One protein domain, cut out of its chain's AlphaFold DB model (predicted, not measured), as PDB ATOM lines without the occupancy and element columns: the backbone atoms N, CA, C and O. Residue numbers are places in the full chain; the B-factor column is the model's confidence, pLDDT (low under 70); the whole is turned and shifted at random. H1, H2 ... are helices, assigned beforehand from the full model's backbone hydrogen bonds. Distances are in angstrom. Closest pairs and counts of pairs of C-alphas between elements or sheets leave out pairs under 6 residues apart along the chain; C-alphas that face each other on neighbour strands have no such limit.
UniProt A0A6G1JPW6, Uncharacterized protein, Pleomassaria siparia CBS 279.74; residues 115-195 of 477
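AT A GLANCE: This is residues 115 to 195 of the 477 residues of an uncharacterized protein of Pleomassaria siparia CBS 279.74 (UniProt A0A6G1JPW6). Two long helices, H2 and H4, make the arms of an L without meeting, with short H3 between them in the chain at the corner; short H1 packs crosswise on H4. A long unnamed stretch, residues 121 to 145, joins H1 to H2, and its residues 125 to 130 stick out as a free loop. The printed part has 81 residues with four named helices, in the order H1, H2, H3, H4, and no named strand; the class is all helix. It is compact, with a radius of gyration of the C-alphas of 12.8 A and spans of 31 by 30 by 20 A.

IN THESE COORDINATES: H1 is residues 115 to 120, beginning at C-alpha 115 at (155.560, 149.029, 47.012). H2, residues 146 to 163, is the longest helix, 25.5 A from first to last C-alpha. H3 is residues 169 to 176, 10.6 A long. H4, residues 180 to 195, is 22.5 A long and ends at C-alpha 195 at (164.986, 137.951, 47.299).

HOW THE PARTS SIT: H1 touches H4 about perpendicular, at 82 degrees; the closest C-alphas, of Ala 119 and Ala 187, are 5.8 A apart. H2 touches H3 with residues 149 to 156 alone, at a steep tilt of 53 degrees, opposite ways; the closest C-alphas, of Val 149 and Cys 176, are 6.4 A apart. H3 and H4 only just touch, only at the corner by their link, with 3 pairs of C-alphas within 8 A; the closest, of Glu 170 and Pro 180, are 5.8 A apart. H2 is apart from H1 and H4. In H1, H2, H3 and H4 every O i to N i+4 pair is within hydrogen-bond range.

THE WHOLE: The two C-alphas farthest apart, of His 128 and Pro 144, are 35.8 A apart. The printed part has no cut. The link from H1 to H2 is long, with 25 residues; those from H2 to H3 and from H3 to H4 are tight. Mean pLDDT of the printed part is 74.6, and it is under 70 at residues 115 to 134, 159, 162 and 166.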
ATOM      1  N   LEU A 115     154.195 149.271  47.473       60.50
ATOM      2  CA  LEU A 115     155.560 149.029  47.012       60.50
ATOM      3  C   LEU A 115     156.611 149.981  47.594       60.50
ATOM      4  O   LEU A 115     157.659 149.521  48.033       60.50
ATOM      5  N   LEU A 116     156.372 151.297  47.591       61.78
ATOM      6  CA  LEU A 116     157.353 152.245  48.126       61.78
ATOM      7  C   LEU A 116     157.354 152.202  49.654       61.78
ATOM      8  O   LEU A 116     158.418 152.258  50.259       61.78
ATOM      9  N   ALA A 117     156.189 152.051  50.284       67.44
ATOM     10  CA  ALA A 117     156.126 151.883  51.731       67.44
ATOM     11  C   ALA A 117     156.930 150.649  52.185       67.44
ATOM     12  O   ALA A 117     157.752 150.777  53.087       67.44
ATOM     13  N   ASP A 118     156.783 149.505  51.518       69.94
ATOM     14  CA  ASP A 118     157.484 148.261  51.867       69.94
ATOM     15  C   ASP A 118     158.978 148.299  51.504       69.94
ATOM     16  O   ASP A 118     159.820 147.750  52.215       69.94
ATOM     17  N   ALA A 119     159.344 148.984  50.417       64.25
ATOM     18  CA  ALA A 119     160.746 149.155  50.043       64.25
ATOM     19  C   ALA A 119     161.497 150.096  50.995       64.25
ATOM     20  O   ALA A 119     162.693 149.913  51.228       64.25
ATOM     21  N   PHE A 120     160.814 151.109  51.535       65.19
ATOM     22  CA  PHE A 120     161.444 152.137  52.356       65.19
ATOM     23  C   PHE A 120     161.306 151.904  53.850       65.19
ATOM     24  O   PHE A 120     162.199 152.328  54.570       65.19
ATOM     25  N   THR A 121     160.259 151.237  54.325       66.06
ATOM     26  CA  THR A 121     160.060 150.982  55.756       66.06
ATOM     27  C   THR A 121     160.399 149.539  56.096       66.06
ATOM     28  O   THR A 121     160.163 148.628  55.307       66.06
ATOM     29  N   VAL A 122     160.999 149.319  57.263       67.19
ATOM     30  CA  VAL A 122     161.217 147.961  57.767       67.19
ATOM     31  C   VAL A 122     159.888 147.458  58.341       67.19
ATOM     32  O   VAL A 122     159.382 148.072  59.285       67.19
ATOM     33  N   PRO A 123     159.291 146.372  57.809       56.41
ATOM     34  CA  PRO A 123     158.109 145.787  58.423       56.41
ATOM     35  C   PRO A 123     158.484 145.278  59.817       56.41
ATOM     36  O   PRO A 123     159.392 144.464  59.979       56.41
ATOM     37  N   ARG A 124     157.805 145.794  60.843       60.03
ATOM     38  CA  ARG A 124     157.979 145.334  62.221       60.03
ATOM     39  C   ARG A 124     157.126 144.082  62.429       60.03
ATOM     40  O   ARG A 124     156.023 143.992  61.898       60.03
ATOM     41  N   SER A 125     157.631 143.132  63.208       56.78
ATOM     42  CA  SER A 125     156.949 141.866  63.514       56.78
ATOM     43  C   SER A 125     155.681 142.025  64.363       56.78
ATOM     44  O   SER A 125     154.939 141.060  64.515       56.78
ATOM     45  N   ASP A 126     155.420 143.219  64.904       54.31
ATOM     46  CA  ASP A 126     154.301 143.470  65.810       54.31
ATOM     47  C   ASP A 126     153.187 144.295  65.123       54.31
ATOM     48  O   ASP A 126     153.396 145.476  64.823       54.31
ATOM     49  N   PRO A 127     152.002 143.708  64.853       55.56
ATOM     50  CA  PRO A 127     150.906 144.364  64.134       55.56
ATOM     51  C   PRO A 127     150.211 145.489  64.921       55.56
ATOM     52  O   PRO A 127     149.363 146.180  64.354       55.56
ATOM     53  N   HIS A 128     150.538 145.688  66.204       50.69
ATOM     54  CA  HIS A 128     149.845 146.642  67.079       50.69
ATOM     55  C   HIS A 128     150.606 147.942  67.372       50.69
ATOM     56  O   HIS A 128     150.021 148.860  67.949       50.69
ATOM     57  N   MET A 129     151.868 148.076  66.958       46.62
ATOM     58  CA  MET A 129     152.604 149.337  67.093       46.62
ATOM     59  C   MET A 129     152.485 150.187  65.824       46.62
ATOM     60  O   MET A 129     152.489 149.667  64.708       46.62
ATOM     61  N   VAL A 130     152.395 151.514  65.993       50.62
ATOM     62  CA  VAL A 130     152.543 152.476  64.889       50.62
ATOM     63  C   VAL A 130     153.817 152.098  64.142       50.62
ATOM     64  O   VAL A 130     154.873 152.008  64.763       50.62
ATOM     65  N   LYS A 131     153.698 151.802  62.840       52.66
ATOM     66  CA  LYS A 131     154.834 151.415  62.002       52.66
ATOM     67  C   LYS A 131     155.934 152.452  62.207       52.66
ATOM     68  O   LYS A 131     155.747 153.601  61.813       52.66
ATOM     69  N   ASP A 132     157.043 152.059  62.829       51.84
ATOM     70  CA  ASP A 132     158.227 152.905  62.854       51.84
ATOM     71  C   ASP A 132     158.607 153.143  61.397       51.84
ATOM     72  O   ASP A 132     159.014 152.223  60.689       51.84
ATOM     73  N   THR A 133     158.442 154.375  60.918       57.19
ATOM     74  CA  THR A 133     158.816 154.769  59.556       57.19
ATOM     75  C   THR A 133     160.328 154.959  59.463       57.19
ATOM     76  O   THR A 133     160.806 155.953  58.919       57.19
ATOM     77  N   THR A 134     161.091 154.047  60.064       63.94
ATOM     78  CA  THR A 134     162.541 154.041  59.946       63.94
ATOM     79  C   THR A 134     162.887 153.544  58.554       63.94
ATOM     80  O   THR A 134     162.466 152.471  58.110       63.94
ATOM     81  N   PHE A 135     163.611 154.384  57.829       75.12
ATOM     82  CA  PHE A 135     164.054 154.060  56.489       75.12
ATOM     83  C   PHE A 135     165.081 152.925  56.528       75.12
ATOM     84  O   PHE A 135     165.971 152.929  57.384       75.12
ATOM     85  N   LYS A 136     165.015 151.977  55.584       79.44
ATOM     86  CA  LYS A 136     166.038 150.921  55.458       79.44
ATOM     87  C   LYS A 136     167.437 151.550  55.411       79.44
ATOM     88  O   LYS A 136     167.716 152.393  54.560       79.44
ATOM     89  N   TYR A 137     168.347 151.108  56.284       72.44
ATOM     90  CA  TYR A 137     169.698 151.682  56.406       72.44
ATOM     91  C   TYR A 137     170.500 151.663  55.094       72.44
ATOM     92  O   TYR A 137     171.392 152.487  54.906       72.44
ATOM     93  N   GLN A 138     170.191 150.761  54.167       80.50
ATOM     94  CA  GLN A 138     170.892 150.675  52.886       80.50
ATOM     95  C   GLN A 138     170.447 151.740  51.877       80.50
ATOM     96  O   GLN A 138     171.119 151.958  50.865       80.50
ATOM     97  N   LEU A 139     169.346 152.440  52.155       76.69
ATOM     98  CA  LEU A 139     168.881 153.511  51.301       76.69
ATOM     99  C   LEU A 139     169.896 154.655  51.292       76.69
ATOM    100  O   LEU A 139     170.370 155.096  52.343       76.69
ATOM    101  N   LEU A 140     170.245 155.120  50.089       86.12
ATOM    102  CA  LEU A 140     171.211 156.199  49.878       86.12
ATOM    103  C   LEU A 140     172.626 155.898  50.403       86.12
ATOM    104  O   LEU A 140     173.380 156.839  50.644       86.12
ATOM    105  N   ALA A 141     173.023 154.627  50.551       86.25
ATOM    106  CA  ALA A 141     174.360 154.252  51.036       86.25
ATOM    107  C   ALA A 141     175.507 154.929  50.255       86.25
ATOM    108  O   ALA A 141     176.536 155.270  50.830       86.25
ATOM    109  N   ASN A 142     175.294 155.198  48.963       88.31
ATOM    110  CA  ASN A 142     176.274 155.845  48.085       88.31
ATOM    111  C   ASN A 142     176.158 157.382  48.038       88.31
ATOM    112  O   ASN A 142     176.885 158.030  47.287       88.31
ATOM    113  N   ASN A 143     175.230 157.991  48.785       85.88
ATOM    114  CA  ASN A 143     175.024 159.435  48.766       85.88
ATOM    115  C   ASN A 143     175.917 160.122  49.823       85.88
ATOM    116  O   ASN A 143     175.766 159.847  51.013       85.88
ATOM    117  N   PRO A 144     176.790 161.079  49.443       88.75
ATOM    118  CA  PRO A 144     177.675 161.775  50.389       88.75
ATOM    119  C   PRO A 144     176.923 162.640  51.415       88.75
ATOM    120  O   PRO A 144     177.505 163.121  52.384       88.75
ATOM    121  N   HIS A 145     175.629 162.872  51.199       89.69
ATOM    122  CA  HIS A 145     174.752 163.635  52.077       89.69
ATOM    123  C   HIS A 145     173.614 162.781  52.644       89.69
ATOM    124  O   HIS A 145     172.576 163.336  53.009       89.69
ATOM    125  N   ARG A 146     173.808 161.458  52.730       88.50
ATOM    126  CA  ARG A 146     172.821 160.477  53.201       88.50
ATOM    127  C   ARG A 146     172.046 160.956  54.424       88.50
ATOM    128  O   ARG A 146     170.842 161.143  54.316       88.50
ATOM    129  N   ASP A 147     172.717 161.251  55.533       84.44
ATOM    130  CA  ASP A 147     172.039 161.590  56.794       84.44
ATOM    131  C   ASP A 147     171.202 162.875  56.684       84.44
ATOM    132  O   ASP A 147     170.103 162.975  57.224       84.44
ATOM    133  N   ARG A 148     171.678 163.853  55.904       85.06
ATOM    134  CA  ARG A 148     170.953 165.108  55.663       85.06
ATOM    135  C   ARG A 148     169.702 164.893  54.815       85.06
ATOM    136  O   ARG A 148     168.698 165.571  55.020       85.06
ATOM    137  N   VAL A 149     169.788 164.016  53.821       86.62
ATOM    138  CA  VAL A 149     168.674 163.693  52.930       86.62
ATOM    139  C   VAL A 149     167.651 162.821  53.657       86.62
ATOM    140  O   VAL A 149     166.465 163.119  53.590       86.62
ATOM    141  N   MET A 150     168.114 161.837  54.424       86.94
ATOM    142  CA  MET A 150     167.286 160.984  55.281       86.94
ATOM    143  C   MET A 150     166.508 161.816  56.297       86.94
ATOM    144  O   MET A 150     165.284 161.766  56.292       86.94
ATOM    145  N   GLY A 151     167.174 162.701  57.048       83.94
ATOM    146  CA  GLY A 151     166.483 163.569  58.009       83.94
ATOM    147  C   GLY A 151     165.473 164.530  57.362       83.94
ATOM    148  O   GLY A 151     164.453 164.868  57.960       83.94
ATOM    149  N   ARG A 152     165.707 164.963  56.113       85.00
ATOM    150  CA  ARG A 152     164.717 165.756  55.362       85.00
ATOM    151  C   ARG A 152     163.512 164.927  54.948       85.00
ATOM    152  O   ARG A 152     162.395 165.426  55.051       85.00
ATOM    153  N   LEU A 153     163.733 163.704  54.476       83.69
ATOM    154  CA  LEU A 153     162.654 162.794  54.113       83.69
ATOM    155  C   LEU A 153     161.829 162.457  55.347       83.69
ATOM    156  O   LEU A 153     160.634 162.718  55.334       83.69
ATOM    157  N   GLU A 154     162.460 162.024  56.438       83.88
ATOM    158  CA  GLU A 154     161.806 161.789  57.731       83.88
ATOM    159  C   GLU A 154     160.945 162.983  58.149       83.88
ATOM    160  O   GLU A 154     159.756 162.820  58.412       83.88
ATOM    161  N   GLY A 155     161.487 164.204  58.092       73.12
ATOM    162  CA  GLY A 155     160.727 165.417  58.395       73.12
ATOM    163  C   GLY A 155     159.507 165.634  57.488       73.12
ATOM    164  O   GLY A 155     158.455 166.058  57.966       73.12
ATOM    165  N   ILE A 156     159.610 165.323  56.191       80.62
ATOM    166  CA  ILE A 156     158.481 165.422  55.255       80.62
ATOM    167  C   ILE A 156     157.424 164.355  55.556       80.62
ATOM    168  O   ILE A 156     156.240 164.687  55.593       80.62
ATOM    169  N   PHE A 157     157.824 163.108  55.816       78.06
ATOM    170  CA  PHE A 157     156.896 162.021  56.137       78.06
ATOM    171  C   PHE A 157     156.180 162.253  57.474       78.06
ATOM    172  O   PHE A 157     154.960 162.096  57.536       78.06
ATOM    173  N   VAL A 158     156.896 162.716  58.505       73.81
ATOM    174  CA  VAL A 158     156.308 163.115  59.794       73.81
ATOM    175  C   VAL A 158     155.335 164.281  59.604       73.81
ATOM    176  O   VAL A 158     154.211 164.237  60.100       73.81
ATOM    177  N   GLY A 159     155.717 165.302  58.829       69.69
ATOM    178  CA  GLY A 159     154.841 166.435  58.521       69.69
ATOM    179  C   GLY A 159     153.578 166.028  57.755       69.69
ATOM    180  O   GLY A 159     152.490 166.542  58.021       69.69
ATOM    181  N   GLN A 160     153.694 165.073  56.837       79.50
ATOM    182  CA  GLN A 160     152.577 164.511  56.080       79.50
ATOM    183  C   GLN A 160     151.629 163.695  56.960       79.50
ATOM    184  O   GLN A 160     150.413 163.832  56.823       79.50
ATOM    185  N   TRP A 161     152.168 162.898  57.883       70.94
ATOM    186  CA  TRP A 161     151.373 162.193  58.887       70.94
ATOM    187  C   TRP A 161     150.616 163.161  59.800       70.94
ATOM    188  O   TRP A 161     149.428 162.969  60.034       70.94
ATOM    189  N   ALA A 162     151.275 164.225  60.261       64.50
ATOM    190  CA  ALA A 162     150.682 165.184  61.190       64.50
ATOM    191  C   ALA A 162     149.591 166.066  60.556       64.50
ATOM    192  O   ALA A 162     148.622 166.422  61.220       64.50
ATOM    193  N   THR A 163     149.743 166.446  59.284       73.31
ATOM    194  CA  THR A 163     148.849 167.428  58.636       73.31
ATOM    195  C   THR A 163     147.731 166.805  57.805       73.31
ATOM    196  O   THR A 163     146.810 167.517  57.408       73.31
ATOM    197  N   GLY A 164     147.812 165.511  57.474       72.94
ATOM    198  CA  GLY A 164     146.866 164.836  56.571       72.94
ATOM    199  C   GLY A 164     146.888 165.352  55.121       72.94
ATOM    200  O   GLY A 164     146.235 164.782  54.249       72.94
ATOM    201  N   ALA A 165     147.661 166.403  54.835       70.38
ATOM    202  CA  ALA A 165     147.885 166.972  53.515       70.38
ATOM    203  C   ALA A 165     149.157 166.350  52.927       70.38
ATOM    204  O   ALA A 165     150.250 166.912  52.992       70.38
ATOM    205  N   GLY A 166     149.026 165.128  52.419       64.94
ATOM    206  CA  GLY A 166     150.177 164.371  51.954       64.94
ATOM    207  C   GLY A 166     150.817 164.920  50.683       64.94
ATOM    208  O   GLY A 166     150.143 165.102  49.672       64.94
ATOM    209  N   LEU A 167     152.136 165.126  50.723       75.06
ATOM    210  CA  LEU A 167     152.958 165.168  49.513       75.06
ATOM    211  C   LEU A 167     153.097 163.737  48.974       75.06
ATOM    212  O   LEU A 167     153.166 162.776  49.737       75.06
ATOM    213  N   SER A 168     153.131 163.560  47.655       76.06
ATOM    214  CA  SER A 168     153.562 162.266  47.123       76.06
ATOM    215  C   SER A 168     155.030 162.033  47.498       76.06
ATOM    216  O   SER A 168     155.797 162.987  47.664       76.06
ATOM    217  N   ILE A 169     155.433 160.765  47.612       71.56
ATOM    218  CA  ILE A 169     156.837 160.383  47.846       71.56
ATOM    219  C   ILE A 169     157.747 161.035  46.803       71.56
ATOM    220  O   ILE A 169     158.779 161.607  47.139       71.56
ATOM    221  N   GLU A 170     157.316 161.025  45.545       75.75
ATOM    222  CA  GLU A 170     158.012 161.664  44.429       75.75
ATOM    223  C   GLU A 170     158.230 163.165  44.669       75.75
ATOM    224  O   GLU A 170     159.353 163.651  44.548       75.75
ATOM    225  N   ALA A 171     157.197 163.894  45.106       78.44
ATOM    226  CA  ALA A 171     157.304 165.321  45.406       78.44
ATOM    227  C   ALA A 171     158.185 165.606  46.638       78.44
ATOM    228  O   ALA A 171     158.848 166.646  46.706       78.44
ATOM    229  N   ALA A 172     158.211 164.701  47.623       78.06
ATOM    230  CA  ALA A 172     159.114 164.791  48.770       78.06
ATOM    231  C   ALA A 172     160.584 164.646  48.341       78.06
ATOM    232  O   ALA A 172     161.443 165.421  48.778       78.06
ATOM    233  N   TYR A 173     160.865 163.707  47.439       77.50
ATOM    234  CA  TYR A 173     162.195 163.489  46.879       77.50
ATOM    235  C   TYR A 173     162.653 164.633  45.977       77.50
ATOM    236  O   TYR A 173     163.779 165.111  46.140       77.50
ATOM    237  N   GLU A 174     161.773 165.151  45.119       83.00
ATOM    238  CA  GLU A 174     162.065 166.319  44.283       83.00
ATOM    239  C   GLU A 174     162.458 167.528  45.150       83.00
ATOM    240  O   GLU A 174     163.466 168.191  44.893       83.00
ATOM    241  N   LYS A 175     161.751 167.755  46.268       81.44
ATOM    242  CA  LYS A 175     162.111 168.788  47.258       81.44
ATOM    243  C   LYS A 175     163.448 168.536  47.954       81.44
ATOM    244  O   LYS A 175     164.105 169.489  48.380       81.44
ATOM    245  N   CYS A 176     163.865 167.279  48.076       77.00
ATOM    246  CA  CYS A 176     165.181 166.915  48.596       77.00
ATOM    247  C   CYS A 176     166.294 167.008  47.540       77.00
ATOM    248  O   CYS A 176     167.464 166.873  47.898       77.00
ATOM    249  N   GLY A 177     165.955 167.294  46.276       85.44
ATOM    250  CA  GLY A 177     166.893 167.334  45.157       85.44
ATOM    251  C   GLY A 177     167.291 165.946  44.651       85.44
ATOM    252  O   GLY A 177     168.365 165.807  44.070       85.44
ATOM    253  N   LEU A 178     166.463 164.929  44.901       82.69
ATOM    254  CA  LEU A 178     166.653 163.570  44.400       82.69
ATOM    255  C   LEU A 178     165.743 163.321  43.194       82.69
ATOM    256  O   LEU A 178     164.574 163.708  43.202       82.69
ATOM    257  N   GLN A 179     166.281 162.670  42.163       86.94
ATOM    258  CA  GLN A 179     165.499 162.193  41.022       86.94
ATOM    259  C   GLN A 179     164.752 160.908  41.438       86.94
ATOM    260  O   GLN A 179     165.388 160.010  41.997       86.94
ATOM    261  N   PRO A 180     163.436 160.788  41.187       78.94
ATOM    262  CA  PRO A 180     162.659 159.595  41.541       78.94
ATOM    263  C   PRO A 180     163.204 158.297  40.927       78.94
ATOM    264  O   PRO A 180     163.192 157.254  41.581       78.94
ATOM    265  N   ASP A 181     163.733 158.374  39.703       83.56
ATOM    266  CA  ASP A 181     164.215 157.215  38.943       83.56
ATOM    267  C   ASP A 181     165.414 156.527  39.617       83.56
ATOM    268  O   ASP A 181     165.461 155.298  39.709       83.56
ATOM    269  N   ASP A 182     166.343 157.310  40.175       78.75
ATOM    270  CA  ASP A 182     167.531 156.791  40.868       78.75
ATOM    271  C   ASP A 182     167.159 156.015  42.142       78.75
ATOM    272  O   ASP A 182     167.844 155.073  42.546       78.75
ATOM    273  N   LEU A 183     166.057 156.406  42.783       73.00
ATOM    274  CA  LEU A 183     165.562 155.791  44.012       73.00
ATOM    275  C   LEU A 183     164.757 154.536  43.740       73.00
ATOM    276  O   LEU A 183     164.918 153.563  44.466       73.00
ATOM    277  N   LEU A 184     163.916 154.545  42.705       77.06
ATOM    278  CA  LEU A 184     163.229 153.343  42.242       77.06
ATOM    279  C   LEU A 184     164.253 152.277  41.854       77.06
ATOM    280  O   LEU A 184     164.144 151.143  42.310       77.06
ATOM    281  N   ALA A 185     165.300 152.650  41.114       82.50
ATOM    282  CA  ALA A 185     166.391 151.741  40.780       82.50
ATOM    283  C   ALA A 185     167.099 151.184  42.030       82.50
ATOM    284  O   ALA A 185     167.367 149.986  42.098       82.50
ATOM    285  N   GLN A 186     167.367 152.018  43.044       78.88
ATOM    286  CA  GLN A 186     167.940 151.550  44.315       78.88
ATOM    287  C   GLN A 186     166.981 150.659  45.111       78.88
ATOM    288  O   GLN A 186     167.419 149.666  45.682       78.88
ATOM    289  N   ALA A 187     165.692 150.990  45.146       76.50
ATOM    290  CA  ALA A 187     164.670 150.214  45.838       76.50
ATOM    291  C   ALA A 187     164.515 148.819  45.215       76.50
ATOM    292  O   ALA A 187     164.519 147.832  45.947       76.50
ATOM    293  N   TYR A 188     164.467 148.728  43.880       82.31
ATOM    294  CA  TYR A 188     164.490 147.446  43.171       82.31
ATOM    295  C   TYR A 188     165.781 146.679  43.453       82.31
ATOM    296  O   TYR A 188     165.719 145.522  43.841       82.31
ATOM    297  N   ALA A 189     166.944 147.335  43.403       81.56
ATOM    298  CA  ALA A 189     168.212 146.674  43.707       81.56
ATOM    299  C   ALA A 189     168.301 146.142  45.153       81.56
ATOM    300  O   ALA A 189     168.969 145.137  45.388       81.56
ATOM    301  N   ILE A 190     167.672 146.805  46.130       78.00
ATOM    302  CA  ILE A 190     167.588 146.309  47.515       78.00
ATOM    303  C   ILE A 190     166.642 145.110  47.586       78.00
ATOM    304  O   ILE A 190     166.994 144.101  48.189       78.00
ATOM    305  N   ARG A 191     165.474 145.197  46.942       80.75
ATOM    306  CA  ARG A 191     164.496 144.108  46.907       80.75
ATOM    307  C   ARG A 191     165.065 142.849  46.245       80.75
ATOM    308  O   ARG A 191     164.989 141.780  46.834       80.75
ATOM    309  N   ASP A 192     165.708 142.985  45.090       84.88
ATOM    310  CA  ASP A 192     166.320 141.865  44.367       84.88
ATOM    311  C   ASP A 192     167.451 141.216  45.192       84.88
ATOM    312  O   ASP A 192     167.652 139.997  45.171       84.88
ATOM    313  N   LYS A 193     168.189 142.015  45.978       81.75
ATOM    314  CA  LYS A 193     169.177 141.502  46.941       81.75
ATOM    315  C   LYS A 193     168.527 140.732  48.088       81.75
ATOM    316  O   LYS A 193     169.047 139.696  48.482       81.75
ATOM    317  N   GLU A 194     167.411 141.211  48.628       81.25
ATOM    318  CA  GLU A 194     166.675 140.501  49.680       81.25
ATOM    319  C   GLU A 194     166.094 139.173  49.154       81.25
ATOM    320  O   GLU A 194     166.233 138.146  49.815       81.25
ATOM    321  N   GLU A 195     165.537 139.158  47.937       83.69
ATOM    322  CA  GLU A 195     164.986 137.951  47.299       83.69
ATOM    323  C   GLU A 195     166.077 136.913  46.958       83.69
ATOM    324  O   GLU A 195     165.885 135.710  47.162       83.69
TER     325      GLU A 195